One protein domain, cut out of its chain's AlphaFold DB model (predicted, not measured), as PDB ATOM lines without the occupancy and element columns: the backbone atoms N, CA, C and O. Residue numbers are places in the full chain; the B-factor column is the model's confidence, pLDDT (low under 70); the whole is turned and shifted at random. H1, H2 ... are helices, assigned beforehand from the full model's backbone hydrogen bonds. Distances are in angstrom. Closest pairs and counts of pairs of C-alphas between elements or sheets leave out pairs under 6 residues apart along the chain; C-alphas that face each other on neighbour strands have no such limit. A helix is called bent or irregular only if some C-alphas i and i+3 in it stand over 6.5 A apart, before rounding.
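AT A GLANCE: This is residues 235 to 301 of the 1156 residues of the protein "Midasin" of Hordeum vulgare subsp. vulgare (UniProt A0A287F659). One long helix, H2, makes the length of a rod, and a much shorter helix, H1, folds back along its first part, like a hairpin with one short arm and one long arm. The two arms meet only near the turn, and residues 282 to 301 of H2 stick out beyond the hairpin. The printed part has 67 residues, with two named helices in the order H1, H2 and no named strand; the class is all helix. The whole is extended, with a radius of gyration of the C-alphas of 19.1 A and spans of 64 by 18 by 13 A.

HOW THE PARTS SIT: Look first at H2, residues 257 to 301, which has a kink of 31 degrees near residue 264. It is irregular: C-alphas 258 and 261 are 7.4 A apart. Next find H1, residues 235 to 253, which forms a helical hairpin with H2. They only just touch, with 3 pairs of C-alphas within 8 A, through residues 249 to 253 of H1 and 259 to 263 of H2 alone. The closest C-alphas of the two are those of Val 253 and Cys 260, 6.3 A apart. Their lines stand at a shallow tilt of 24 degrees, opposite ways, and their centres are 17.7 A apart. In H1 every O i to N i+4 pair is within hydrogen-bond range; in H2, 39 of 41 are.

IN THESE COORDINATES: Find C-alpha 257 at (89.283, -64.188, 203.898); from there H2 runs 62.5 A to C-alpha 301 at (140.478, -85.240, 174.973). H1 begins at C-alpha 235, (117.404, -64.740, 191.862), and measures 26.3 A to C-alpha 253.

THE WHOLE: The two C-alphas farthest apart, those of Glu 258 and Ala 301, are 64.2 A apart. The printed part has no cut, and the link from H1 to H2 is tight, with 3 residues. Residues 282 to 301 stand free; the body without them spans 35 by 19 by 8 A. The mean pLDDT of the printed part is 82.7, and residues 257 to 259 are under 70.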
ATOM      1  N   MET A 235     118.399 -63.776 191.371       77.88
ATOM      2  CA  MET A 235     117.404 -64.740 191.862       77.88
ATOM      3  C   MET A 235     117.271 -64.757 193.386       77.88
ATOM      4  O   MET A 235     116.151 -64.859 193.880       77.88
ATOM      5  N   ASP A 236     118.372 -64.600 194.126       82.12
ATOM      6  CA  ASP A 236     118.371 -64.585 195.594       82.12
ATOM      7  C   ASP A 236     117.444 -63.492 196.155       82.12
ATOM      8  O   ASP A 236     116.634 -63.752 197.041       82.12
ATOM      9  N   HIS A 237     117.489 -62.282 195.581       82.44
ATOM     10  CA  HIS A 237     116.638 -61.162 195.994       82.44
ATOM     11  C   HIS A 237     115.167 -61.370 195.619       82.44
ATOM     12  O   HIS A 237     114.277 -60.970 196.371       82.44
ATOM     13  N   VAL A 238     114.898 -62.013 194.479       84.50
ATOM     14  CA  VAL A 238     113.532 -62.373 194.060       84.50
ATOM     15  C   VAL A 238     112.961 -63.472 194.968       84.50
ATOM     16  O   VAL A 238     111.787 -63.409 195.336       84.50
ATOM     17  N   CYS A 239     113.790 -64.432 195.391       83.12
ATOM     18  CA  CYS A 239     113.413 -65.502 196.314       83.12
ATOM     19  C   CYS A 239     113.175 -64.979 197.738       83.12
ATOM     20  O   CYS A 239     112.089 -65.202 198.267       83.12
ATOM     21  N   ASP A 240     114.108 -64.216 198.329       82.50
ATOM     22  CA  ASP A 240     113.923 -63.581 199.649       82.50
ATOM     23  C   ASP A 240     112.635 -62.723 199.663       82.50
ATOM     24  O   ASP A 240     111.847 -62.784 200.610       82.50
ATOM     25  N   ALA A 241     112.371 -61.939 198.606       83.00
ATOM     26  CA  ALA A 241     111.150 -61.136 198.503       83.00
ATOM     27  C   ALA A 241     109.880 -62.006 198.383       83.00
ATOM     28  O   ALA A 241     108.892 -61.757 199.081       83.00
ATOM     29  N   GLY A 242     109.924 -63.065 197.568       83.69
ATOM     30  CA  GLY A 242     108.836 -64.033 197.407       83.69
ATOM     31  C   GLY A 242     108.511 -64.819 198.683       83.69
ATOM     32  O   GLY A 242     107.333 -64.997 199.008       83.69
ATOM     33  N   GLU A 243     109.519 -65.230 199.458       82.12
ATOM     34  CA  GLU A 243     109.327 -65.878 200.761       82.12
ATOM     35  C   GLU A 243     108.631 -64.935 201.748       82.12
ATOM     36  O   GLU A 243     107.590 -65.295 202.313       82.12
ATOM     37  N   ASN A 244     109.134 -63.700 201.887       82.69
ATOM     38  CA  ASN A 244     108.523 -62.663 202.727       82.69
ATOM     39  C   ASN A 244     107.065 -62.379 202.322       82.69
ATOM     40  O   ASN A 244     106.176 -62.311 203.180       82.69
ATOM     41  N   LEU A 245     106.794 -62.280 201.016       85.69
ATOM     42  CA  LEU A 245     105.444 -62.128 200.479       85.69
ATOM     43  C   LEU A 245     104.554 -63.328 200.840       85.69
ATOM     44  O   LEU A 245     103.423 -63.126 201.278       85.69
ATOM     45  N   SER A 246     105.055 -64.565 200.739       80.88
ATOM     46  CA  SER A 246     104.293 -65.778 201.081       80.88
ATOM     47  C   SER A 246     103.894 -65.840 202.565       80.88
ATOM     48  O   SER A 246     102.777 -66.249 202.899       80.88
ATOM     49  N   VAL A 247     104.774 -65.376 203.461       82.62
ATOM     50  CA  VAL A 247     104.516 -65.293 204.907       82.62
ATOM     51  C   VAL A 247     103.465 -64.221 205.211       82.62
ATOM     52  O   VAL A 247     102.589 -64.446 206.049       82.62
ATOM     53  N   LEU A 248     103.510 -63.079 204.517       81.06
ATOM     54  CA  LEU A 248     102.511 -62.013 204.653       81.06
ATOM     55  C   LEU A 248     101.150 -62.408 204.068       81.06
ATOM     56  O   LEU A 248     100.134 -62.157 204.713       81.06
ATOM     57  N   VAL A 249     101.114 -63.088 202.916       82.12
ATOM     58  CA  VAL A 249      99.885 -63.654 202.327       82.12
ATOM     59  C   VAL A 249      99.204 -64.597 203.313       82.12
ATOM     60  O   VAL A 249      98.019 -64.426 203.588       82.12
ATOM     61  N   ARG A 250      99.949 -65.540 203.908       80.62
ATOM     62  CA  ARG A 250      99.410 -66.491 204.896       80.62
ATOM     63  C   ARG A 250      98.774 -65.760 206.087       80.62
ATOM     64  O   ARG A 250      97.601 -65.968 206.376       80.62
ATOM     65  N   LYS A 251      99.511 -64.812 206.683       77.69
ATOM     66  CA  LYS A 251      99.035 -63.962 207.794       77.69
ATOM     67  C   LYS A 251      97.810 -63.106 207.427       77.69
ATOM     68  O   LYS A 251      96.997 -62.821 208.303       77.69
ATOM     69  N   LEU A 252      97.681 -62.672 206.171       76.56
ATOM     70  CA  LEU A 252      96.570 -61.830 205.713       76.56
ATOM     71  C   LEU A 252      95.309 -62.648 205.391       76.56
ATOM     72  O   LEU A 252      94.215 -62.214 205.745       76.56
ATOM     73  N   VAL A 253      95.455 -63.839 204.801       75.62
ATOM     74  CA  VAL A 253      94.350 -64.790 204.560       75.62
ATOM     75  C   VAL A 253      93.713 -65.237 205.880       75.62
ATOM     76  O   VAL A 253      92.488 -65.210 205.998       75.62
ATOM     77  N   ASP A 254      94.530 -65.539 206.897       73.19
ATOM     78  CA  ASP A 254      94.064 -65.887 208.249       73.19
ATOM     79  C   ASP A 254      93.307 -64.730 208.946       73.19
ATOM     80  O   ASP A 254      92.500 -64.965 209.847       73.19
ATOM     81  N   TYR A 255      93.557 -63.474 208.545       72.69
ATOM     82  CA  TYR A 255      92.970 -62.271 209.153       72.69
ATOM     83  C   TYR A 255      91.737 -61.736 208.403       72.69
ATOM     84  O   TYR A 255      90.803 -61.235 209.032       72.69
ATOM     85  N   LYS A 256      91.715 -61.830 207.064       71.50
ATOM     86  CA  LYS A 256      90.613 -61.382 206.196       71.50
ATOM     87  C   LYS A 256      90.438 -62.303 204.976       71.50
ATOM     88  O   LYS A 256      91.014 -62.028 203.919       71.50
ATOM     89  N   PRO A 257      89.566 -63.327 205.048       68.12
ATOM     90  CA  PRO A 257      89.283 -64.188 203.898       68.12
ATOM     91  C   PRO A 257      88.615 -63.439 202.728       68.12
ATOM     92  O   PRO A 257      88.759 -63.848 201.582       68.12
ATOM     93  N   GLU A 258      87.952 -62.307 202.984       69.81
ATOM     94  CA  GLU A 258      87.346 -61.437 201.959       69.81
ATOM     95  C   GLU A 258      88.368 -60.876 200.951       69.81
ATOM     96  O   GLU A 258      88.016 -60.582 199.813       69.81
ATOM     97  N   MET A 259      89.645 -60.757 201.338       69.50
ATOM     98  CA  MET A 259      90.708 -60.244 200.463       69.50
ATOM     99  C   MET A 259      91.293 -61.315 199.529       69.50
ATOM    100  O   MET A 259      92.084 -60.971 198.648       69.50
ATOM    101  N   CYS A 260      90.927 -62.598 199.686       71.50
ATOM    102  CA  CYS A 260      91.569 -63.709 198.974       71.50
ATOM    103  C   CYS A 260      91.541 -63.542 197.451       71.50
ATOM    104  O   CYS A 260      92.581 -63.697 196.827       71.50
ATOM    105  N   SER A 261      90.411 -63.150 196.854       76.31
ATOM    106  CA  SER A 261      90.300 -62.992 195.392       76.31
ATOM    107  C   SER A 261      91.148 -61.842 194.829       76.31
ATOM    108  O   SER A 261      91.594 -61.903 193.686       76.31
ATOM    109  N   ILE A 262      91.417 -60.801 195.628       78.12
ATOM    110  CA  ILE A 262      92.307 -59.693 195.237       78.12
ATOM    111  C   ILE A 262      93.769 -60.150 195.306       78.12
ATOM    112  O   ILE A 262      94.546 -59.886 194.389       78.12
ATOM    113  N   ILE A 263      94.125 -60.873 196.373       80.62
ATOM    114  CA  ILE A 263      95.454 -61.470 196.560       80.62
ATOM    115  C   ILE A 263      95.730 -62.504 195.457       80.62
ATOM    116  O   ILE A 263      96.817 -62.514 194.889       80.62
ATOM    117  N   GLU A 264      94.746 -63.334 195.109       79.94
ATOM    118  CA  GLU A 264      94.817 -64.334 194.039       79.94
ATOM    119  C   GLU A 264      95.097 -63.686 192.677       79.94
ATOM    120  O   GLU A 264      96.069 -64.060 192.022       79.94
ATOM    121  N   ALA A 265      94.337 -62.656 192.287       81.56
ATOM    122  CA  ALA A 265      94.582 -61.921 191.044       81.56
ATOM    123  C   ALA A 265      95.984 -61.275 191.010       81.56
ATOM    124  O   ALA A 265      96.702 -61.372 190.011       81.56
ATOM    125  N   GLN A 266      96.420 -60.667 192.119       81.00
ATOM    126  CA  GLN A 266      97.758 -60.074 192.240       81.00
ATOM    127  C   GLN A 266      98.875 -61.128 192.136       81.00
ATOM    128  O   GLN A 266      99.865 -60.917 191.430       81.00
ATOM    129  N   LEU A 267      98.705 -62.289 192.775       83.94
ATOM    130  CA  LEU A 267      99.651 -63.402 192.693       83.94
ATOM    131  C   LEU A 267      99.655 -64.077 191.312       83.94
ATOM    132  O   LEU A 267     100.720 -64.506 190.881       83.94
ATOM    133  N   MET A 268      98.531 -64.120 190.586       84.44
ATOM    134  CA  MET A 268      98.505 -64.585 189.191       84.44
ATOM    135  C   MET A 268      99.348 -63.682 188.280       84.44
ATOM    136  O   MET A 268     100.176 -64.190 187.526       84.44
ATOM    137  N   HIS A 269      99.230 -62.352 188.395       82.38
ATOM    138  CA  HIS A 269     100.099 -61.435 187.645       82.38
ATOM    139  C   HIS A 269     101.583 -61.626 187.994       82.38
ATOM    140  O   HIS A 269     102.422 -61.690 187.096       82.38
ATOM    141  N   LEU A 270     101.917 -61.776 189.281       85.56
ATOM    142  CA  LEU A 270     103.297 -62.034 189.704       85.56
ATOM    143  C   LEU A 270     103.815 -63.395 189.199       85.56
ATOM    144  O   LEU A 270     104.959 -63.480 188.759       85.56
ATOM    145  N   ARG A 271     102.971 -64.437 189.187       84.94
ATOM    146  CA  ARG A 271     103.285 -65.772 188.646       84.94
ATOM    147  C   ARG A 271     103.667 -65.720 187.166       84.94
ATOM    148  O   ARG A 271     104.581 -66.439 186.775       84.94
ATOM    149  N   VAL A 272     103.023 -64.871 186.359       86.75
ATOM    150  CA  VAL A 272     103.382 -64.695 184.939       86.75
ATOM    151  C   VAL A 272     104.788 -64.098 184.796       86.75
ATOM    152  O   VAL A 272     105.602 -64.650 184.059       86.75
ATOM    153  N   LEU A 273     105.121 -63.035 185.543       83.75
ATOM    154  CA  LEU A 273     106.471 -62.446 185.504       83.75
ATOM    155  C   LEU A 273     107.541 -63.428 186.006       83.75
ATOM    156  O   LEU A 273     108.584 -63.575 185.372       83.75
ATOM    157  N   LEU A 274     107.276 -64.126 187.115       86.25
ATOM    158  CA  LEU A 274     108.183 -65.146 187.649       86.25
ATOM    159  C   LEU A 274     108.364 -66.320 186.675       86.25
ATOM    160  O   LEU A 274     109.466 -66.848 186.579       86.25
ATOM    161  N   GLY A 275     107.329 -66.684 185.911       85.69
ATOM    162  CA  GLY A 275     107.421 -67.675 184.837       85.69
ATOM    163  C   GLY A 275     108.367 -67.243 183.714       85.69
ATOM    164  O   GLY A 275     109.208 -68.032 183.300       85.69
ATOM    165  N   VAL A 276     108.306 -65.980 183.273       86.44
ATOM    166  CA  VAL A 276     109.242 -65.437 182.265       86.44
ATOM    167  C   VAL A 276     110.686 -65.438 182.780       86.44
ATOM    168  O   VAL A 276     111.599 -65.823 182.047       86.44
ATOM    169  N   ILE A 277     110.904 -65.054 184.044       86.31
ATOM    170  CA  ILE A 277     112.234 -65.090 184.676       86.31
ATOM    171  C   ILE A 277     112.743 -66.538 184.778       86.31
ATOM    172  O   ILE A 277     113.895 -66.793 184.436       86.31
ATOM    173  N   LEU A 278     111.889 -67.485 185.184       87.19
ATOM    174  CA  LEU A 278     112.241 -68.902 185.297       87.19
ATOM    175  C   LEU A 278     112.624 -69.499 183.938       87.19
ATOM    176  O   LEU A 278     113.723 -70.029 183.818       87.19
ATOM    177  N   SER A 279     111.802 -69.328 182.898       85.75
ATOM    178  CA  SER A 279     112.125 -69.801 181.541       85.75
ATOM    179  C   SER A 279     113.426 -69.191 181.003       85.75
ATOM    180  O   SER A 279     114.197 -69.866 180.324       85.75
ATOM    181  N   SER A 280     113.705 -67.923 181.335       84.44
ATOM    182  CA  SER A 280     114.967 -67.260 180.970       84.44
ATOM    183  C   SER A 280     116.165 -67.865 181.712       84.44
ATOM    184  O   SER A 280     117.213 -68.097 181.111       84.44
ATOM    185  N   ALA A 281     116.011 -68.155 183.008       85.44
ATOM    186  CA  ALA A 281     117.034 -68.799 183.825       85.44
ATOM    187  C   ALA A 281     117.294 -70.254 183.393       85.44
ATOM    188  O   ALA A 281     118.448 -70.674 183.356       85.44
ATOM    189  N   GLU A 282     116.254 -71.004 183.018       87.06
ATOM    190  CA  GLU A 282     116.359 -72.362 182.468       87.06
ATOM    191  C   GLU A 282     117.098 -72.375 181.121       87.06
ATOM    192  O   GLU A 282     117.976 -73.215 180.918       87.06
ATOM    193  N   GLY A 283     116.824 -71.407 180.235       84.94
ATOM    194  CA  GLY A 283     117.570 -71.223 178.985       84.94
ATOM    195  C   GLY A 283     119.060 -70.951 179.224       84.94
ATOM    196  O   GLY A 283     119.910 -71.697 178.738       84.94
ATOM    197  N   ILE A 284     119.374 -69.949 180.053       84.50
ATOM    198  CA  ILE A 284     120.756 -69.587 180.425       84.50
ATOM    199  C   ILE A 284     121.482 -70.765 181.104       84.50
ATOM    200  O   ILE A 284     122.663 -71.001 180.846       84.50
ATOM    201  N   LEU A 285     120.788 -71.536 181.949       85.38
ATOM    202  CA  LEU A 285     121.340 -72.730 182.591       85.38
ATOM    203  C   LEU A 285     121.615 -73.852 181.580       85.38
ATOM    204  O   LEU A 285     122.647 -74.512 181.682       85.38
ATOM    205  N   SER A 286     120.732 -74.058 180.600       85.75
ATOM    206  CA  SER A 286     120.914 -75.047 179.530       85.75
ATOM    207  C   SER A 286     122.152 -74.734 178.678       85.75
ATOM    208  O   SER A 286     123.014 -75.597 178.489       85.75
ATOM    209  N   GLU A 287     122.308 -73.474 178.256       83.94
ATOM    210  CA  GLU A 287     123.489 -73.001 177.520       83.94
ATOM    211  C   GLU A 287     124.779 -73.145 178.346       83.94
ATOM    212  O   GLU A 287     125.785 -73.657 177.848       83.94
ATOM    213  N   LEU A 288     124.744 -72.767 179.630       84.31
ATOM    214  CA  LEU A 288     125.864 -72.929 180.562       84.31
ATOM    215  C   LEU A 288     126.261 -74.405 180.747       84.31
ATOM    216  O   LEU A 288     127.454 -74.719 180.789       84.31
ATOM    217  N   LEU A 289     125.286 -75.314 180.854       86.50
ATOM    218  CA  LEU A 289     125.527 -76.748 181.025       86.50
ATOM    219  C   LEU A 289     126.130 -77.384 179.769       86.50
ATOM    220  O   LEU A 289     127.093 -78.143 179.892       86.50
ATOM    221  N   GLU A 290     125.631 -77.053 178.576       86.88
ATOM    222  CA  GLU A 290     126.210 -77.537 177.317       86.88
ATOM    223  C   GLU A 290     127.614 -76.944 177.094       86.88
ATOM    224  O   GLU A 290     128.552 -77.684 176.794       86.88
ATOM    225  N   ALA A 291     127.828 -75.647 177.350       84.00
ATOM    226  CA  ALA A 291     129.154 -75.027 177.270       84.00
ATOM    227  C   ALA A 291     130.161 -75.667 178.249       84.00
ATOM    228  O   ALA A 291     131.300 -75.975 177.873       84.00
ATOM    229  N   HIS A 292     129.743 -75.934 179.492       86.12
ATOM    230  CA  HIS A 292     130.557 -76.650 180.478       86.12
ATOM    231  C   HIS A 292     130.845 -78.091 180.033       86.12
ATOM    232  O   HIS A 292     131.989 -78.544 180.110       86.12
ATOM    233  N   ARG A 293     129.839 -78.803 179.509       88.94
ATOM    234  CA  ARG A 293     129.985 -80.155 178.960       88.94
ATOM    235  C   ARG A 293     131.024 -80.190 177.841       88.94
ATOM    236  O   ARG A 293     131.965 -80.973 177.939       88.94
ATOM    237  N   ARG A 294     130.909 -79.328 176.824       86.81
ATOM    238  CA  ARG A 294     131.872 -79.257 175.707       86.81
ATOM    239  C   ARG A 294     133.277 -78.902 176.173       86.81
ATOM    240  O   ARG A 294     134.244 -79.490 175.696       86.81
ATOM    241  N   THR A 295     133.392 -78.000 177.145       87.06
ATOM    242  CA  THR A 295     134.682 -77.655 177.760       87.06
ATOM    243  C   THR A 295     135.290 -78.858 178.489       87.06
ATOM    244  O   THR A 295     136.492 -79.091 178.378       87.06
ATOM    245  N   SER A 296     134.477 -79.663 179.180       86.75
ATOM    246  CA  SER A 296     134.910 -80.895 179.854       86.75
ATOM    247  C   SER A 296     135.313 -81.997 178.861       86.75
ATOM    248  O   SER A 296     136.399 -82.558 178.987       86.75
ATOM    249  N   GLU A 297     134.502 -82.245 177.823       92.06
ATOM    250  CA  GLU A 297     134.798 -83.184 176.724       92.06
ATOM    251  C   GLU A 297     136.130 -82.821 176.032       92.06
ATOM    252  O   GLU A 297     137.005 -83.673 175.875       92.06
ATOM    253  N   MET A 298     136.335 -81.536 175.708       90.12
ATOM    254  CA  MET A 298     137.596 -81.018 175.159       90.12
ATOM    255  C   MET A 298     138.766 -81.165 176.144       90.12
ATOM    256  O   MET A 298     139.861 -81.554 175.744       90.12
ATOM    257  N   THR A 299     138.559 -80.882 177.433       89.94
ATOM    258  CA  THR A 299     139.616 -80.983 178.458       89.94
ATOM    259  C   THR A 299     140.056 -82.431 178.676       89.94
ATOM    260  O   THR A 299     141.248 -82.676 178.849       89.94
ATOM    261  N   HIS A 300     139.133 -83.395 178.617       90.50
ATOM    262  CA  HIS A 300     139.453 -84.823 178.664       90.50
ATOM    263  C   HIS A 300     140.237 -85.257 177.420       90.50
ATOM    264  O   HIS A 300     141.304 -85.844 177.566       90.50
ATOM    265  N   ALA A 301     139.781 -84.897 176.214       90.75
ATOM    266  CA  ALA A 301     140.478 -85.240 174.973       90.75
ATOM    267  C   ALA A 301     141.889 -84.622 174.890       90.75
ATOM    268  O   ALA A 301     142.831 -85.278 174.446       90.75
TER     269      ALA A 301